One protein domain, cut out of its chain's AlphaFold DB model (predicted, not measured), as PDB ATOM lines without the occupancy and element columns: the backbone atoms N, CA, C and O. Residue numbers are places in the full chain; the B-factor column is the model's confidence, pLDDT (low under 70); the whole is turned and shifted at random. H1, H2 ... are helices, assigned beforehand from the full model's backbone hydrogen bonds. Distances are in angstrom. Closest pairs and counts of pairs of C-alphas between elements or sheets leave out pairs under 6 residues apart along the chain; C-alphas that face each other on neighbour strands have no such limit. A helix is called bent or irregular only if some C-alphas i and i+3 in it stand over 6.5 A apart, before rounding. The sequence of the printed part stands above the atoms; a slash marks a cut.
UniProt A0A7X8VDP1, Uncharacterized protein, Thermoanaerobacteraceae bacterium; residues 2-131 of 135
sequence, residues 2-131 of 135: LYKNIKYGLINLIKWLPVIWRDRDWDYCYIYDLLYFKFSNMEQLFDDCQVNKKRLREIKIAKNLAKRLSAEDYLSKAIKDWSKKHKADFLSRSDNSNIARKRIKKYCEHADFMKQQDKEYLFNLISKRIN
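AT A GLANCE: This is residues 2 to 131 of the 135 residues of an uncharacterized protein of Thermoanaerobacteraceae bacterium (UniProt A0A7X8VDP1). A side-by-side pair of helices, H2 and H3, makes the middle of a long, loose assembly of helices; H1 splays off H2 as one arm of a V, and the far half of the long helix H6 packs on H3. H4 crosses H6 with its first residues, and the chain then swings out through H5 and back to the start of H6, so that residues 83 to 103 stick out at one end of the rod and residues 2 to 11 of H1 at the other. The printed part has 130 residues with six named helices, H1 to H6 in order, and no named strand: all helix. It is loose, with a radius of gyration of the C-alphas of 20.3 A and spans of 72 by 33 by 26 A.

IN THESE COORDINATES: H1 covers residues 2 to 20, 26.1 A from first to last C-alpha, and begins at C-alpha 2 (-21.949, 42.436, 63.885). It is irregular, with C-alphas 15 and 18 standing 7.0 A apart. H2 is residues 29 to 48, 28.9 A long, and H3 is residues 53 to 71, 27.0 A, beginning at C-alpha 53 (3.132, 23.842, 66.191). H4 is residues 74 to 85, 16.7 A, and H5 is the short stretch of residues 87 to 90, 5.5 A. H6, the longest, is residues 97 to 129, 48.3 A, ending at C-alpha 129 (-7.620, 15.602, 61.713).

HOW THE PARTS SIT: H1 touches H2 with residues 19 to 20 alone, and H2 touches H1 with residues 33 to 37 alone; the closest C-alphas, of Val 19 and Leu 34, are 7.0 A apart. The two form a helical hairpin at a steep tilt of 38 degrees. H2 and H3 form another, opposite ways at a shallow tilt of 26 degrees, with the C-alphas of Cys 29 and Ser 70 closest at 4.7 A. H3 and H4 are apart, only just, at 8.1 A. H6 touches H3 with its residues 115 to 126 alone, opposite ways at a steep tilt of 38 degrees; the C-alphas of Ala 62 and Leu 122 are closest at 5.8 A. Residues 74 to 79 of H4 touch residues 107 to 115 of H6 at a steep tilt of 57 degrees, with the C-alphas of Leu 75 and Ala 111 closest at 5.1 A. H5 touches no helix. The helix packing is mostly crossed, with one of the four touching pairs at a shallow tilt. In H2, H3, H4 and H6 every O i to N i+4 pair is within hydrogen-bond range; in H1 13 of 15 are, and H5 is too short for such a pair.

THE WHOLE: The C-alphas of Leu 2 and Ser 94, the two farthest apart, are 72.7 A apart. Without the stretches that stand free, the body of 99 residues spans 47 by 32 by 24 A. The printed part has no cut and no long link. Confidence is low, with pLDDT under 70, at residue 2 and residues 87 to 95; the mean of the printed part is 88.1.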
ATOM      1  N   LEU A   2     -21.343  42.665  65.211       67.44
ATOM      2  CA  LEU A   2     -21.949  42.436  63.885       67.44
ATOM      3  C   LEU A   2     -21.135  43.012  62.701       67.44
ATOM      4  O   LEU A   2     -20.813  42.294  61.761       67.44
ATOM      5  N   TYR A   3     -20.711  44.280  62.790       73.56
ATOM      6  CA  TYR A   3     -19.935  44.959  61.738       73.56
ATOM      7  C   TYR A   3     -18.576  44.296  61.447       73.56
ATOM      8  O   TYR A   3     -18.183  44.155  60.291       73.56
ATOM      9  N   LYS A   4     -17.867  43.837  62.491       73.06
ATOM     10  CA  LYS A   4     -16.587  43.129  62.324       73.06
ATOM     11  C   LYS A   4     -16.800  41.801  61.590       73.06
ATOM     12  O   LYS A   4     -16.066  41.520  60.650       73.06
ATOM     13  N   ASN A   5     -17.837  41.042  61.947       82.19
ATOM     14  CA  ASN A   5     -18.150  39.762  61.304       82.19
ATOM     15  C   ASN A   5     -18.538  39.930  59.825       82.19
ATOM     16  O   ASN A   5     -18.050  39.177  58.986       82.19
ATOM     17  N   ILE A   6     -19.329  40.957  59.488       84.88
ATOM     18  CA  ILE A   6     -19.681  41.287  58.095       84.88
ATOM     19  C   ILE A   6     -18.427  41.658  57.294       84.88
ATOM     20  O   ILE A   6     -18.218  41.147  56.193       84.88
ATOM     21  N   LYS A   7     -17.543  42.486  57.868       85.88
ATOM     22  CA  LYS A   7     -16.269  42.856  57.238       85.88
ATOM     23  C   LYS A   7     -15.385  41.632  56.976       85.88
ATOM     24  O   LYS A   7     -14.849  41.506  55.878       85.88
ATOM     25  N   TYR A   8     -15.251  40.715  57.939       84.75
ATOM     26  CA  TYR A   8     -14.491  39.475  57.740       84.75
ATOM     27  C   TYR A   8     -15.120  38.571  56.672       84.75
ATOM     28  O   TYR A   8     -14.391  38.011  55.855       84.75
ATOM     29  N   GLY A   9     -16.453  38.478  56.627       86.94
ATOM     30  CA  GLY A   9     -17.175  37.735  55.591       86.94
ATOM     31  C   GLY A   9     -16.910  38.274  54.182       86.94
ATOM     32  O   GLY A   9     -16.541  37.507  53.295       86.94
ATOM     33  N   LEU A  10     -17.006  39.594  53.992       91.31
ATOM     34  CA  LEU A  10     -16.729  40.254  52.708       91.31
ATOM     35  C   LEU A  10     -15.272  40.079  52.266       91.31
ATOM     36  O   LEU A  10     -15.012  39.748  51.111       91.31
ATOM     37  N   ILE A  11     -14.315  40.237  53.187       89.62
ATOM     38  CA  ILE A  11     -12.896  39.993  52.892       89.62
ATOM     39  C   ILE A  11     -12.684  38.537  52.465       89.62
ATOM     40  O   ILE A  11     -11.945  38.280  51.519       89.62
ATOM     41  N   ASN A  12     -13.332  37.580  53.134       90.88
ATOM     42  CA  ASN A  12     -13.225  36.175  52.766       90.88
ATOM     43  C   ASN A  12     -13.820  35.911  51.371       90.88
ATOM     44  O   ASN A  12     -13.184  35.231  50.574       90.88
ATOM     45  N   LEU A  13     -14.969  36.500  51.025       92.62
ATOM     46  CA  LEU A  13     -15.545  36.392  49.676       92.62
ATOM     47  C   LEU A  13     -14.584  36.910  48.601       92.62
ATOM     48  O   LEU A  13     -14.310  36.200  47.636       92.62
ATOM     49  N   ILE A  14     -14.009  38.100  48.800       93.44
ATOM     50  CA  ILE A  14     -13.034  38.684  47.864       93.44
ATOM     51  C   ILE A  14     -11.796  37.788  47.734       93.44
ATOM     52  O   ILE A  14     -11.294  37.599  46.630       93.44
ATOM     53  N   LYS A  15     -11.320  37.195  48.837       93.44
ATOM     54  CA  LYS A  15     -10.194  36.247  48.821       93.44
ATOM     55  C   LYS A  15     -10.503  34.988  48.006       93.44
ATOM     56  O   LYS A  15      -9.635  34.526  47.273       93.44
ATOM     57  N   TRP A  16     -11.703  34.424  48.141       95.88
ATOM     58  CA  TRP A  16     -12.107  33.200  47.437       95.88
ATOM     59  C   TRP A  16     -12.453  33.431  45.961       95.88
ATOM     60  O   TRP A  16     -12.302  32.511  45.158       95.88
ATOM     61  N   LEU A  17     -12.860  34.649  45.591       95.62
ATOM     62  CA  LEU A  17     -13.335  34.986  44.248       95.62
ATOM     63  C   LEU A  17     -12.383  34.537  43.114       95.62
ATOM     64  O   LEU A  17     -12.863  33.873  42.200       95.62
ATOM     65  N   PRO A  18     -11.055  34.781  43.151       94.50
ATOM     66  CA  PRO A  18     -10.152  34.368  42.070       94.50
ATOM     67  C   PRO A  18      -9.948  32.851  41.966       94.50
ATOM     68  O   PRO A  18      -9.535  32.350  40.921       94.50
ATOM     69  N   VAL A  19     -10.158  32.115  43.059       94.38
ATOM     70  CA  VAL A  19     -10.020  30.652  43.074       94.38
ATOM     71  C   VAL A  19     -11.279  30.017  42.508       94.38
ATOM     72  O   VAL A  19     -11.175  29.223  41.583       94.38
ATOM     73  N   ILE A  20     -12.452  30.457  42.970       94.31
ATOM     74  CA  ILE A  20     -13.745  29.990  42.455       94.31
ATOM     75  C   ILE A  20     -13.904  30.363  40.977       94.31
ATOM     76  O   ILE A  20     -14.356  29.557  40.181       94.31
ATOM     77  N   TRP A  21     -13.462  31.555  40.565       93.56
ATOM     78  CA  TRP A  21     -13.521  31.956  39.156       93.56
ATOM     79  C   TRP A  21     -12.703  31.053  38.222       93.56
ATOM     80  O   TRP A  21     -13.006  30.956  37.032       93.56
ATOM     81  N   ARG A  22     -11.640  30.417  38.728       90.31
ATOM     82  CA  ARG A  22     -10.796  29.496  37.952       90.31
ATOM     83  C   ARG A  22     -11.277  28.050  38.005       90.31
ATOM     84  O   ARG A  22     -10.865  27.292  37.139       90.31
ATOM     85  N   ASP A  23     -12.132  27.707  38.961       93.12
ATOM     86  CA  ASP A  23     -12.712  26.375  39.125       93.12
ATOM     87  C   ASP A  23     -13.466  25.951  37.856       93.12
ATOM     88  O   ASP A  23     -14.170  26.765  37.242       93.12
ATOM     89  N   ARG A  24     -13.265  24.706  37.416       92.50
ATOM     90  CA  ARG A  24     -13.967  24.108  36.273       92.50
ATOM     91  C   ARG A  24     -14.430  22.705  36.637       92.50
ATOM     92  O   ARG A  24     -13.638  21.901  37.115       92.50
ATOM     93  N   ASP A  25     -15.671  22.378  36.293       91.56
ATOM     94  CA  ASP A  25     -16.315  21.124  36.713       91.56
ATOM     95  C   ASP A  25     -15.770  19.856  36.029       91.56
ATOM     96  O   ASP A  25     -16.102  18.740  36.423       91.56
ATOM     97  N   TRP A  26     -14.960  19.998  34.978       88.25
ATOM     98  CA  TRP A  26     -14.523  18.878  34.135       88.25
ATOM     99  C   TRP A  26     -13.154  18.290  34.501       88.25
ATOM    100  O   TRP A  26     -12.725  17.336  33.851       88.25
ATOM    101  N   ASP A  27     -12.451  18.836  35.498       90.69
ATOM    102  CA  ASP A  27     -11.136  18.337  35.916       90.69
ATOM    103  C   ASP A  27     -11.037  18.228  37.443       90.69
ATOM    104  O   ASP A  27     -11.400  19.132  38.193       90.69
ATOM    105  N   TYR A  28     -10.503  17.109  37.923       91.06
ATOM    106  CA  TYR A  28     -10.333  16.855  39.349       91.06
ATOM    107  C   TYR A  28      -9.226  17.719  39.973       91.06
ATOM    108  O   TYR A  28      -9.205  17.878  41.196       91.06
ATOM    109  N   CYS A  29      -8.312  18.286  39.173       93.31
ATOM    110  CA  CYS A  29      -7.213  19.122  39.668       93.31
ATOM    111  C   CYS A  29      -7.718  20.329  40.472       93.31
ATOM    112  O   CYS A  29      -7.118  20.696  41.487       93.31
ATOM    113  N   TYR A  30      -8.872  20.886  40.093       94.50
ATOM    114  CA  TYR A  30      -9.453  22.044  40.768       94.50
ATOM    115  C   TYR A  30      -9.904  21.748  42.207       94.50
ATOM    116  O   TYR A  30      -9.801  22.613  43.078       94.50
ATOM    117  N   ILE A  31     -10.276  20.499  42.526       96.06
ATOM    118  CA  ILE A  31     -10.539  20.084  43.917       96.06
ATOM    119  C   ILE A  31      -9.283  20.294  44.772       96.06
ATOM    120  O   ILE A  31      -9.355  20.786  45.902       96.06
ATOM    121  N   TYR A  32      -8.114  19.943  44.235       97.00
ATOM    122  CA  TYR A  32      -6.849  20.133  44.932       97.00
ATOM    123  C   TYR A  32      -6.459  21.611  45.037       97.00
ATOM    124  O   TYR A  32      -5.917  22.004  46.071       97.00
ATOM    125  N   ASP A  33      -6.794  22.448  44.052       96.44
ATOM    126  CA  ASP A  33      -6.616  23.904  44.143       96.44
ATOM    127  C   ASP A  33      -7.465  24.530  45.255       96.44
ATOM    128  O   ASP A  33      -6.966  25.347  46.036       96.44
ATOM    129  N   LEU A  34      -8.725  24.107  45.383       97.00
ATOM    130  CA  LEU A  34      -9.619  24.546  46.458       97.00
ATOM    131  C   LEU A  34      -9.072  24.146  47.834       97.00
ATOM    132  O   LEU A  34      -9.015  24.970  48.755       97.00
ATOM    133  N   LEU A  35      -8.614  22.897  47.973       97.19
ATOM    134  CA  LEU A  35      -7.984  22.406  49.200       97.19
ATOM    135  C   LEU A  35      -6.692  23.166  49.517       97.19
ATOM    136  O   LEU A  35      -6.500  23.607  50.651       97.19
ATOM    137  N   TYR A  36      -5.824  23.371  48.524       97.94
ATOM    138  CA  TYR A  36      -4.590  24.138  48.674       97.94
ATOM    139  C   TYR A  36      -4.875  25.559  49.163       97.94
ATOM    140  O   TYR A  36      -4.242  26.027  50.116       97.94
ATOM    141  N   PHE A  37      -5.857  26.234  48.565       97.38
ATOM    142  CA  PHE A  37      -6.249  27.575  48.975       97.38
ATOM    143  C   PHE A  37      -6.802  27.602  50.405       97.38
ATOM    144  O   PHE A  37      -6.394  28.438  51.218       97.38
ATOM    145  N   LYS A  38      -7.679  26.652  50.758       96.25
ATOM    146  CA  LYS A  38      -8.221  26.535  52.118       96.25
ATOM    147  C   LYS A  38      -7.113  26.331  53.149       96.25
ATOM    148  O   LYS A  38      -7.084  27.051  54.147       96.25
ATOM    149  N   PHE A  39      -6.195  25.395  52.907       96.75
ATOM    150  CA  PHE A  39      -5.098  25.110  53.831       96.75
ATOM    151  C   PHE A  39      -4.079  26.250  53.910       96.75
ATOM    152  O   PHE A  39      -3.546  26.489  54.987       96.75
ATOM    153  N   SER A  40      -3.862  27.003  52.828       96.31
ATOM    154  CA  SER A  40      -3.020  28.210  52.848       96.31
ATOM    155  C   SER A  40      -3.603  29.295  53.760       96.31
ATOM    156  O   SER A  40      -2.885  29.888  54.559       96.31
ATOM    157  N   ASN A  41      -4.923  29.505  53.714       94.12
ATOM    158  CA  ASN A  41      -5.597  30.435  54.626       94.12
ATOM    159  C   ASN A  41      -5.535  29.964  56.090       94.12
ATOM    160  O   ASN A  41      -5.362  30.783  56.991       94.12
ATOM    161  N   MET A  42      -5.676  28.656  56.337       92.62
ATOM    162  CA  MET A  42      -5.565  28.082  57.687       92.62
ATOM    163  C   MET A  42      -4.144  28.198  58.245       92.62
ATOM    164  O   MET A  42      -3.971  28.532  59.412       92.62
ATOM    165  N   GLU A  43      -3.131  27.944  57.418       94.25
ATOM    166  CA  GLU A  43      -1.725  28.127  57.777       94.25
ATOM    167  C   GLU A  43      -1.438  29.578  58.164       94.25
ATOM    168  O   GLU A  43      -0.888  29.795  59.237       94.25
ATOM    169  N   GLN A  44      -1.852  30.550  57.341       91.44
ATOM    170  CA  GLN A  44      -1.646  31.972  57.632       91.44
ATOM    171  C   GLN A  44      -2.282  32.363  58.972       91.44
ATOM    172  O   GLN A  44      -1.628  32.965  59.816       91.44
ATOM    173  N   LEU A  45      -3.533  31.949  59.200       88.81
ATOM    174  CA  LEU A  45      -4.231  32.206  60.459       88.81
ATOM    175  C   LEU A  45      -3.493  31.608  61.670       88.81
ATOM    176  O   LEU A  45      -3.453  32.214  62.736       88.81
ATOM    177  N   PHE A  46      -2.939  30.402  61.535       87.69
ATOM    178  CA  PHE A  46      -2.265  29.711  62.637       87.69
ATOM    179  C   PHE A  46      -0.840  30.188  62.893       87.69
ATOM    180  O   PHE A  46      -0.416  30.159  64.051       87.69
ATOM    181  N   ASP A  47      -0.134  30.636  61.856       84.06
ATOM    182  CA  ASP A  47       1.146  31.330  62.003       84.06
ATOM    183  C   ASP A  47       0.936  32.671  62.744       84.06
ATOM    184  O   ASP A  47       1.672  32.954  63.690       84.06
ATOM    185  N   ASP A  48      -0.127  33.426  62.427       81.44
ATOM    186  CA  ASP A  48      -0.451  34.703  63.089       81.44
ATOM    187  C   ASP A  48      -0.865  34.530  64.568       81.44
ATOM    188  O   ASP A  48      -0.517  35.347  65.423       81.44
ATOM    189  N   CYS A  49      -1.588  33.454  64.895       76.56
ATOM    190  CA  CYS A  49      -2.132  33.207  66.238       76.56
ATOM    191  C   CYS A  49      -1.206  32.395  67.174       76.56
ATOM    192  O   CYS A  49      -1.649  31.994  68.249       76.56
ATOM    193  N   GLN A  50       0.048  32.113  66.784       72.00
ATOM    194  CA  GLN A  50       0.999  31.263  67.536       72.00
ATOM    195  C   GLN A  50       0.404  29.915  67.994       72.00
ATOM    196  O   GLN A  50       0.649  29.428  69.101       72.00
ATOM    197  N   VAL A  51      -0.400  29.292  67.130       70.81
ATOM    198  CA  VAL A  51      -1.131  28.058  67.451       70.81
ATOM    199  C   VAL A  51      -0.165  26.878  67.616       70.81
ATOM    200  O   VAL A  51       0.979  26.895  67.159       70.81
ATOM    201  N   ASN A  52      -0.641  25.810  68.266       81.50
ATOM    202  CA  ASN A  52       0.067  24.543  68.431       81.50
ATOM    203  C   ASN A  52       0.845  24.132  67.160       81.50
ATOM    204  O   ASN A  52       0.265  23.748  66.137       81.50
ATOM    205  N   LYS A  53       2.181  24.137  67.275       87.38
ATOM    206  CA  LYS A  53       3.132  23.842  66.191       87.38
ATOM    207  C   LYS A  53       2.869  22.499  65.503       87.38
ATOM    208  O   LYS A  53       3.186  22.350  64.326       87.38
ATOM    209  N   LYS A  54       2.292  21.515  66.204       89.31
ATOM    210  CA  LYS A  54       1.947  20.210  65.622       89.31
ATOM    211  C   LYS A  54       0.843  20.334  64.569       89.31
ATOM    212  O   LYS A  54       1.003  19.807  63.475       89.31
ATOM    213  N   ARG A  55      -0.236  21.060  64.869       89.31
ATOM    214  CA  ARG A  55      -1.364  21.250  63.938       89.31
ATOM    215  C   ARG A  55      -0.950  22.050  62.719       89.31
ATOM    216  O   ARG A  55      -1.265  21.681  61.593       89.31
ATOM    217  N   LEU A  56      -0.172  23.100  62.953       92.00
ATOM    218  CA  LEU A  56       0.417  23.895  61.890       92.00
ATOM    219  C   LEU A  56       1.237  23.022  60.927       92.00
ATOM    220  O   LEU A  56       1.084  23.138  59.716       92.00
ATOM    221  N   ARG A  57       2.061  22.101  61.447       93.44
ATOM    222  CA  ARG A  57       2.807  21.141  60.613       93.44
ATOM    223  C   ARG A  57       1.881  20.246  59.791       93.44
ATOM    224  O   ARG A  57       2.133  20.067  58.606       93.44
ATOM    225  N   GLU A  58       0.819  19.709  60.388       94.75
ATOM    226  CA  GLU A  58      -0.152  18.866  59.674       94.75
ATOM    227  C   GLU A  58      -0.840  19.630  58.531       94.75
ATOM    228  O   GLU A  58      -0.927  19.120  57.417       94.75
ATOM    229  N   ILE A  59      -1.244  20.881  58.761       95.38
ATOM    230  CA  ILE A  59      -1.844  21.733  57.722       95.38
ATOM    231  C   ILE A  59      -0.831  22.069  56.629       95.38
ATOM    232  O   ILE A  59      -1.172  22.012  55.450       95.38
ATOM    233  N   LYS A  60       0.430  22.347  56.986       96.19
ATOM    234  CA  LYS A  60       1.520  22.561  56.015       96.19
ATOM    235  C   LYS A  60       1.724  21.332  55.127       96.19
ATOM    236  O   LYS A  60       1.887  21.476  53.916       96.19
ATOM    237  N   ILE A  61       1.665  20.131  55.705       97.12
ATOM    238  CA  ILE A  61       1.723  18.867  54.961       97.12
ATOM    239  C   ILE A  61       0.524  18.752  54.011       97.12
ATOM    240  O   ILE A  61       0.730  18.581  52.812       97.12
ATOM    241  N   ALA A  62      -0.707  18.920  54.508       97.81
ATOM    242  CA  ALA A  62      -1.922  18.836  53.694       97.81
ATOM    243  C   ALA A  62      -1.916  19.845  52.530       97.81
ATOM    244  O   ALA A  62      -2.182  19.484  51.384       97.81
ATOM    245  N   LYS A  63      -1.520  21.094  52.806       97.81
ATOM    246  CA  LYS A  63      -1.337  22.164  51.817       97.81
ATOM    247  C   LYS A  63      -0.364  21.750  50.712       97.81
ATOM    248  O   LYS A  63      -0.666  21.899  49.531       97.81
ATOM    249  N   ASN A  64       0.805  21.230  51.081       97.81
ATOM    250  CA  ASN A  64       1.837  20.858  50.113       97.81
ATOM    251  C   ASN A  64       1.445  19.630  49.282       97.81
ATOM    252  O   ASN A  64       1.769  19.588  48.097       97.81
ATOM    253  N   LEU A  65       0.735  18.661  49.867       97.69
ATOM    254  CA  LEU A  65       0.183  17.519  49.130       97.69
ATOM    255  C   LEU A  65      -0.864  17.973  48.112       97.69
ATOM    256  O   LEU A  65      -0.756  17.615  46.947       97.69
ATOM    257  N   ALA A  66      -1.812  18.823  48.520       97.88
ATOM    258  CA  ALA A  66      -2.813  19.385  47.616       97.88
ATOM    259  C   ALA A  66      -2.155  20.151  46.455       97.88
ATOM    260  O   ALA A  66      -2.490  19.925  45.299       97.88
ATOM    261  N   LYS A  67      -1.133  20.970  46.737       97.31
ATOM    262  CA  LYS A  67      -0.370  21.671  45.692       97.31
ATOM    263  C   LYS A  67       0.314  20.713  44.709       97.31
ATOM    264  O   LYS A  67       0.347  20.988  43.516       97.31
ATOM    265  N   ARG A  68       0.906  19.620  45.206       95.81
ATOM    266  CA  ARG A  68       1.579  18.619  44.359       95.81
ATOM    267  C   ARG A  68       0.588  17.859  43.484       95.81
ATOM    268  O   ARG A  68       0.880  17.663  42.313       95.81
ATOM    269  N   LEU A  69      -0.562  17.491  44.042       96.25
ATOM    270  CA  LEU A  69      -1.633  16.813  43.314       96.25
ATOM    271  C   LEU A  69      -2.259  17.720  42.249       96.25
ATOM    272  O   LEU A  69      -2.434  17.275  41.129       96.25
ATOM    273  N   SER A  70      -2.503  18.999  42.550       95.25
ATOM    274  CA  SER A  70      -2.988  19.979  41.561       95.25
ATOM    275  C   SER A  70      -2.017  20.169  40.383       95.25
ATOM    276  O   SER A  70      -2.442  20.296  39.240       95.25
ATOM    277  N   ALA A  71      -0.702  20.158  40.640       93.31
ATOM    278  CA  ALA A  71       0.294  20.438  39.607       93.31
ATOM    279  C   ALA A  71       0.415  19.346  38.527       93.31
ATOM    280  O   ALA A  71       0.976  19.629  37.470       93.31
ATOM    281  N   GLU A  72      -0.035  18.114  38.803       88.56
ATOM    282  CA  GLU A  72      -0.019  16.979  37.862       88.56
ATOM    283  C   GLU A  72       1.336  16.716  37.169       88.56
ATOM    284  O   GLU A  72       1.435  16.115  36.101       88.56
ATOM    285  N   ASP A  73       2.436  17.126  37.802       91.62
ATOM    286  CA  ASP A  73       3.763  17.160  37.186       91.62
ATOM    287  C   ASP A  73       4.659  15.974  37.590       91.62
ATOM    288  O   ASP A  73       5.864  15.984  37.319       91.62
ATOM    289  N   TYR A  74       4.079  14.923  38.183       90.88
ATOM    290  CA  TYR A  74       4.778  13.745  38.718       90.88
ATOM    291  C   TYR A  74       5.694  13.070  37.694       90.88
ATOM    292  O   TYR A  74       6.875  12.848  37.970       90.88
ATOM    293  N   LEU A  75       5.176  12.789  36.494       87.50
ATOM    294  CA  LEU A  75       5.957  12.157  35.428       87.50
ATOM    295  C   LEU A  75       7.097  13.067  34.961       87.50
ATOM    296  O   LEU A  75       8.240  12.628  34.833       87.50
ATOM    297  N   SER A  76       6.801  14.352  34.751       86.56
ATOM    298  CA  SER A  76       7.796  15.324  34.294       86.56
ATOM    299  C   SER A  76       8.946  15.479  35.298       86.56
ATOM    300  O   SER A  76      10.113  15.511  34.902       86.56
ATOM    301  N   LYS A  77       8.640  15.483  36.604       88.06
ATOM    302  CA  LYS A  77       9.628  15.510  37.689       88.06
ATOM    303  C   LYS A  77      10.465  14.238  37.717       88.06
ATOM    304  O   LYS A  77      11.689  14.339  37.731       88.06
ATOM    305  N   ALA A  78       9.835  13.066  37.631       84.81
ATOM    306  CA  ALA A  78      10.546  11.787  37.610       84.81
ATOM    307  C   ALA A  78      11.551  11.703  36.446       84.81
ATOM    308  O   ALA A  78      12.701  11.295  36.635       84.81
ATOM    309  N   ILE A  79      11.148  12.150  35.252       83.12
ATOM    310  CA  ILE A  79      12.021  12.200  34.071       83.12
ATOM    311  C   ILE A  79      13.158  13.211  34.275       83.12
ATOM    312  O   ILE A  79      14.320  12.906  33.990       83.12
ATOM    313  N   LYS A  80      12.849  14.409  34.786       85.50
ATOM    314  CA  LYS A  80      13.837  15.474  35.012       85.50
ATOM    315  C   LYS A  80      14.902  15.066  36.031       85.50
ATOM    316  O   LYS A  80      16.092  15.274  35.784       85.50
ATOM    317  N   ASP A  81      14.493  14.458  37.140       83.44
ATOM    318  CA  ASP A  81      15.397  13.982  38.189       83.44
ATOM    319  C   ASP A  81      16.318  12.877  37.669       83.44
ATOM    320  O   ASP A  81      17.527  12.884  37.926       83.44
ATOM    321  N   TRP A  82      15.777  11.961  36.861       78.00
ATOM    322  CA  TRP A  82      16.581  10.937  36.210       78.00
ATOM    323  C   TRP A  82      17.605  11.526  35.236       78.00
ATOM    324  O   TRP A  82      18.785  11.172  35.317       78.00
ATOM    325  N   SER A  83      17.167  12.436  34.360       78.56
ATOM    326  CA  SER A  83      18.020  13.105  33.369       78.56
ATOM    327  C   SER A  83      19.183  13.833  34.047       78.56
ATOM    328  O   SER A  83      20.339  13.684  33.651       78.56
ATOM    329  N   LYS A  84      18.906  14.532  35.155       83.44
ATOM    330  CA  LYS A  84      19.937  15.195  35.961       83.44
ATOM    331  C   LYS A  84      20.959  14.201  36.522       83.44
ATOM    332  O   LYS A  84      22.154  14.485  36.501       83.44
ATOM    333  N   LYS A  85      20.499  13.046  37.015       82.19
ATOM    334  CA  LYS A  85      21.352  12.007  37.608       82.19
ATOM    335  C   LYS A  85      22.201  11.255  36.571       82.19
ATOM    336  O   LYS A  85      23.285  10.801  36.915       82.19
ATOM    337  N   HIS A  86      21.747  11.150  35.321       72.25
ATOM    338  CA  HIS A  86      22.378  10.319  34.282       72.25
ATOM    339  C   HIS A  86      22.838  11.123  33.059       72.25
ATOM    340  O   HIS A  86      22.839  10.622  31.936       72.25
ATOM    341  N   LYS A  87      23.269  12.370  33.273       68.62
ATOM    342  CA  LYS A  87      23.651  13.312  32.207       68.62
ATOM    343  C   LYS A  87      24.705  12.754  31.227       68.62
ATOM    344  O   LYS A  87      24.655  13.071  30.045       68.62
ATOM    345  N   ALA A  88      25.618  11.898  31.701       60.56
ATOM    346  CA  ALA A  88      26.646  11.239  30.885       60.56
ATOM    347  C   ALA A  88      26.131  10.024  30.080       60.56
ATOM    348  O   ALA A  88      26.641   9.746  29.001       60.56
ATOM    349  N   ASP A  89      25.100   9.330  30.575       62.31
ATOM    350  CA  ASP A  89      24.516   8.122  29.960       62.31
ATOM    351  C   ASP A  89      23.499   8.472  28.849       62.31
ATOM    352  O   ASP A  89      23.131   7.629  28.032       62.31
ATOM    353  N   PHE A  90      23.036   9.731  28.828       60.16
ATOM    354  CA  PHE A  90      22.164  10.297  27.793       60.16
ATOM    355  C   PHE A  90      22.934  10.669  26.517       60.16
ATOM    356  O   PHE A  90      22.419  10.501  25.417       60.16
ATOM    357  N   LEU A  91      24.177  11.149  26.649       55.75
ATOM    358  CA  LEU A  91      25.000  11.602  25.520       55.75
ATOM    359  C   LEU A  91      25.646  10.450  24.728       55.75
ATOM    360  O   LEU A  91      26.158  10.679  23.638       55.75
ATOM    361  N   SER A  92      25.633   9.224  25.259       58.41
ATOM    362  CA  SER A  92      26.377   8.084  24.709       58.41
ATOM    363  C   SER A  92      25.533   7.065  23.930       58.41
ATOM    364  O   SER A  92      26.085   6.074  23.451       58.41
ATOM    365  N   ARG A  93      24.208   7.245  23.790       60.62
ATOM    366  CA  ARG A  93      23.318   6.155  23.346       60.62
ATOM    367  C   ARG A  93      22.642   6.345  21.987       60.62
ATOM    368  O   ARG A  93      21.742   7.157  21.819       60.62
ATOM    369  N   SER A  94      23.004   5.448  21.068       56.44
ATOM    370  CA  SER A  94      22.164   4.960  19.966       56.44
ATOM    371  C   SER A  94      21.149   3.962  20.548       56.44
ATOM    372  O   SER A  94      21.517   2.835  20.890       56.44
ATOM    373  N   ASP A  95      19.892   4.369  20.734       64.81
ATOM    374  CA  ASP A  95      18.912   3.572  21.482       64.81
ATOM    375  C   ASP A  95      18.177   2.524  20.628       64.81
ATOM    376  O   ASP A  95      17.526   2.819  19.627       64.81
ATOM    377  N   ASN A  96      18.192   1.278  21.110       72.25
ATOM    378  CA  ASN A  96      17.253   0.242  20.694       72.25
ATOM    379  C   ASN A  96      15.859   0.577  21.267       72.25
ATOM    380  O   ASN A  96      15.679   0.655  22.489       72.25
ATOM    381  N   SER A  97      14.868   0.750  20.390       75.38
ATOM    382  CA  SER A  97      13.522   1.257  20.716       75.38
ATOM    383  C   SER A  97      12.815   0.498  21.851       75.38
ATOM    384  O   SER A  97      12.053   1.087  22.620       75.38
ATOM    385  N   ASN A  98      13.102  -0.794  22.028       81.88
ATOM    386  CA  ASN A  98      12.491  -1.620  23.074       81.88
ATOM    387  C   ASN A  98      13.000  -1.311  24.492       81.88
ATOM    388  O   ASN A  98      12.234  -1.403  25.455       81.88
ATOM    389  N   ILE A  99      14.270  -0.929  24.647       80.19
ATOM    390  CA  ILE A  99      14.853  -0.603  25.958       80.19
ATOM    391  C   ILE A  99      14.322   0.750  26.438       80.19
ATOM    392  O   ILE A  99      13.912   0.874  27.595       80.19
ATOM    393  N   ALA A 100      14.252   1.733  25.537       78.25
ATOM    394  CA  ALA A 100      13.672   3.044  25.817       78.25
ATOM    395  C   ALA A 100      12.206   2.927  26.271       78.25
ATOM    396  O   ALA A 100      11.833   3.473  27.310       78.25
ATOM    397  N   ARG A 101      11.395   2.117  25.573       79.44
ATOM    398  CA  ARG A 101       9.992   1.854  25.946       79.44
ATOM    399  C   ARG A 101       9.845   1.265  27.351       79.44
ATOM    400  O   ARG A 101       9.046   1.767  28.137       79.44
ATOM    401  N   LYS A 102      10.627   0.232  27.697       86.25
ATOM    402  CA  LYS A 102      10.589  -0.384  29.040       86.25
ATOM    403  C   LYS A 102      10.933   0.619  30.146       86.25
ATOM    404  O   LYS A 102      10.338   0.575  31.218       86.25
ATOM    405  N   ARG A 103      11.875   1.528  29.886       83.00
ATOM    406  CA  ARG A 103      12.262   2.580  30.834       83.00
ATOM    407  C   ARG A 103      11.151   3.599  31.031       83.00
ATOM    408  O   ARG A 103      10.775   3.836  32.172       83.00
ATOM    409  N   ILE A 104      10.599   4.142  29.942       83.81
ATOM    410  CA  ILE A 104       9.477   5.094  29.993       83.81
ATOM    411  C   ILE A 104       8.325   4.501  30.803       83.81
ATOM    412  O   ILE A 104       7.846   5.146  31.730       83.81
ATOM    413  N   LYS A 105       7.965   3.239  30.533       89.19
ATOM    414  CA  LYS A 105       6.918   2.533  31.277       89.19
ATOM    415  C   LYS A 105       7.177   2.532  32.787       89.19
ATOM    416  O   LYS A 105       6.296   2.908  33.548       89.19
ATOM    417  N   LYS A 106       8.398   2.195  33.212       88.69
ATOM    418  CA  LYS A 106       8.783   2.190  34.632       88.69
ATOM    419  C   LYS A 106       8.657   3.573  35.288       88.69
ATOM    420  O   LYS A 106       8.293   3.656  36.458       88.69
ATOM    421  N   TYR A 107       8.964   4.657  34.569       85.50
ATOM    422  CA  TYR A 107       8.797   6.016  35.104       85.50
ATOM    423  C   TYR A 107       7.334   6.424  35.212       85.50
ATOM    424  O   TYR A 107       6.976   7.047  36.206       85.50
ATOM    425  N   CYS A 108       6.504   6.052  34.236       88.62
ATOM    426  CA  CYS A 108       5.061   6.249  34.324       88.62
ATOM    427  C   CYS A 108       4.490   5.512  35.541       88.62
ATOM    428  O   CYS A 108       3.887   6.145  36.397       88.62
ATOM    429  N   GLU A 109       4.801   4.220  35.691       92.38
ATOM    430  CA  GLU A 109       4.357   3.407  36.833       92.38
ATOM    431  C   GLU A 109       4.791   4.015  38.176       92.38
ATOM    432  O   GLU A 109       4.012   4.080  39.126       92.38
ATOM    433  N   HIS A 110       6.034   4.500  38.265       90.88
ATOM    434  CA  HIS A 110       6.522   5.153  39.475       90.88
ATOM    435  C   HIS A 110       5.820   6.492  39.751       90.88
ATOM    436  O   HIS A 110       5.491   6.781  40.901       90.88
ATOM    437  N   ALA A 111       5.581   7.308  38.722       93.25
ATOM    438  CA  ALA A 111       4.876   8.580  38.854       93.25
ATOM    439  C   ALA A 111       3.427   8.379  39.322       93.25
ATOM    440  O   ALA A 111       2.990   9.062  40.250       93.25
ATOM    441  N   ASP A 112       2.730   7.398  38.748       94.44
ATOM    442  CA  ASP A 112       1.365   7.029  39.133       94.44
ATOM    443  C   ASP A 112       1.314   6.540  40.583       94.44
ATOM    444  O   ASP A 112       0.459   6.972  41.359       94.44
ATOM    445  N   PHE A 113       2.277   5.705  40.988       95.38
ATOM    446  CA  PHE A 113       2.405   5.255  42.373       95.38
ATOM    447  C   PHE A 113       2.588   6.427  43.350       95.38
ATOM    448  O   PHE A 113       1.895   6.504  44.364       95.38
ATOM    449  N   MET A 114       3.487   7.367  43.040       95.06
ATOM    450  CA  MET A 114       3.737   8.546  43.879       95.06
ATOM    451  C   MET A 114       2.494   9.435  44.007       95.06
ATOM    452  O   MET A 114       2.175   9.907  45.100       95.06
ATOM    453  N   LYS A 115       1.774   9.645  42.901       95.81
ATOM    454  CA  LYS A 115       0.521  10.404  42.890       95.81
ATOM    455  C   LYS A 115      -0.541   9.730  43.757       95.81
ATOM    456  O   LYS A 115      -1.175  10.388  44.584       95.81
ATOM    457  N   GLN A 116      -0.714   8.419  43.601       96.75
ATOM    458  CA  GLN A 116      -1.682   7.650  44.379       96.75
ATOM    459  C   GLN A 116      -1.358   7.684  45.878       96.75
ATOM    460  O   GLN A 116      -2.248   7.930  46.692       96.75
ATOM    461  N   GLN A 117      -0.083   7.532  46.239       96.62
ATOM    462  CA  GLN A 117       0.374   7.628  47.624       96.62
ATOM    463  C   GLN A 117       0.045   8.992  48.248       96.62
ATOM    464  O   GLN A 117      -0.474   9.053  49.365       96.62
ATOM    465  N   ASP A 118       0.318  10.095  47.545       97.38
ATOM    466  CA  ASP A 118       0.021  11.435  48.059       97.38
ATOM    467  C   ASP A 118      -1.478  11.673  48.223       97.38
ATOM    468  O   ASP A 118      -1.902  12.276  49.213       97.38
ATOM    469  N   LYS A 119      -2.282  11.187  47.270       97.75
ATOM    470  CA  LYS A 119      -3.742  11.255  47.331       97.75
ATOM    471  C   LYS A 119      -4.255  10.540  48.577       97.75
ATOM    472  O   LYS A 119      -4.991  11.133  49.365       97.75
ATOM    473  N   GLU A 120      -3.846   9.293  48.783       98.06
ATOM    474  CA  GLU A 120      -4.243   8.507  49.953       98.06
ATOM    475  C   GLU A 120      -3.810   9.176  51.255       98.06
ATOM    476  O   GLU A 120      -4.605   9.310  52.188       98.06
ATOM    477  N   TYR A 121      -2.566   9.647  51.311       98.00
ATOM    478  CA  TYR A 121      -2.034  10.283  52.505       98.00
ATOM    479  C   TYR A 121      -2.764  11.589  52.839       98.00
ATOM    480  O   TYR A 121      -3.119  11.808  54.000       98.00
ATOM    481  N   LEU A 122      -3.068  12.419  51.834       97.94
ATOM    482  CA  LEU A 122      -3.832  13.653  52.003       97.94
ATOM    483  C   LEU A 122      -5.220  13.377  52.589       97.94
ATOM    484  O   LEU A 122      -5.581  13.955  53.614       97.94
ATOM    485  N   PHE A 123      -5.995  12.485  51.972       97.62
ATOM    486  CA  PHE A 123      -7.362  12.218  52.424       97.62
ATOM    487  C   PHE A 123      -7.406  11.501  53.777       97.62
ATOM    488  O   PHE A 123      -8.272  11.805  54.597       97.62
ATOM    489  N   ASN A 124      -6.444  10.624  54.068       97.88
ATOM    490  CA  ASN A 124      -6.306   9.998  55.383       97.88
ATOM    491  C   ASN A 124      -5.985  11.038  56.470       97.88
ATOM    492  O   ASN A 124      -6.573  11.022  57.553       97.88
ATOM    493  N   LEU A 125      -5.087  11.984  56.172       96.50
ATOM    494  CA  LEU A 125      -4.756  13.078  57.082       96.50
ATOM    495  C   LEU A 125      -5.976  13.964  57.360       96.50
ATOM    496  O   LEU A 125      -6.274  14.230  58.524       96.50
ATOM    497  N   ILE A 126      -6.700  14.370  56.311       95.75
ATOM    498  CA  ILE A 126      -7.931  15.160  56.434       95.75
ATOM    499  C   ILE A 126      -8.956  14.397  57.277       95.75
ATOM    500  O   ILE A 126      -9.409  14.920  58.288       95.75
ATOM    501  N   SER A 127      -9.262  13.144  56.933       96.81
ATOM    502  CA  SER A 127     -10.241  12.318  57.655       96.81
ATOM    503  C   SER A 127      -9.946  12.235  59.157       96.81
ATOM    504  O   SER A 127     -10.841  12.416  59.981       96.81
ATOM    505  N   LYS A 128      -8.677  12.043  59.533       95.50
ATOM    506  CA  LYS A 128      -8.268  11.910  60.939       95.50
ATOM    507  C   LYS A 128      -8.239  13.223  61.709       95.50
ATOM    508  O   LYS A 128      -8.371  13.209  62.932       95.50
ATOM    509  N   ARG A 129      -7.961  14.343  61.038       93.56
ATOM    510  CA  ARG A 129      -7.620  15.602  61.713       93.56
ATOM    511  C   ARG A 129      -8.619  16.728  61.512       93.56
ATOM    512  O   ARG A 129      -8.564  17.670  62.303       93.56
ATOM    513  N   ILE A 130      -9.545  16.622  60.557       90.94
ATOM    514  CA  ILE A 130     -10.437  17.719  60.167       90.94
ATOM    515  C   ILE A 130     -11.165  18.345  61.357       90.94
ATOM    516  O   ILE A 130     -11.155  19.559  61.464       90.94
ATOM    517  N   ASN A 131     -11.688  17.565  62.307       89.25
ATOM    518  CA  ASN A 131     -12.374  18.110  63.490       89.25
ATOM    519  C   ASN A 131     -11.403  18.720  64.516       89.25
ATOM    520  O   ASN A 131     -11.726  19.687  65.197       89.25
TER     521      ASN A 131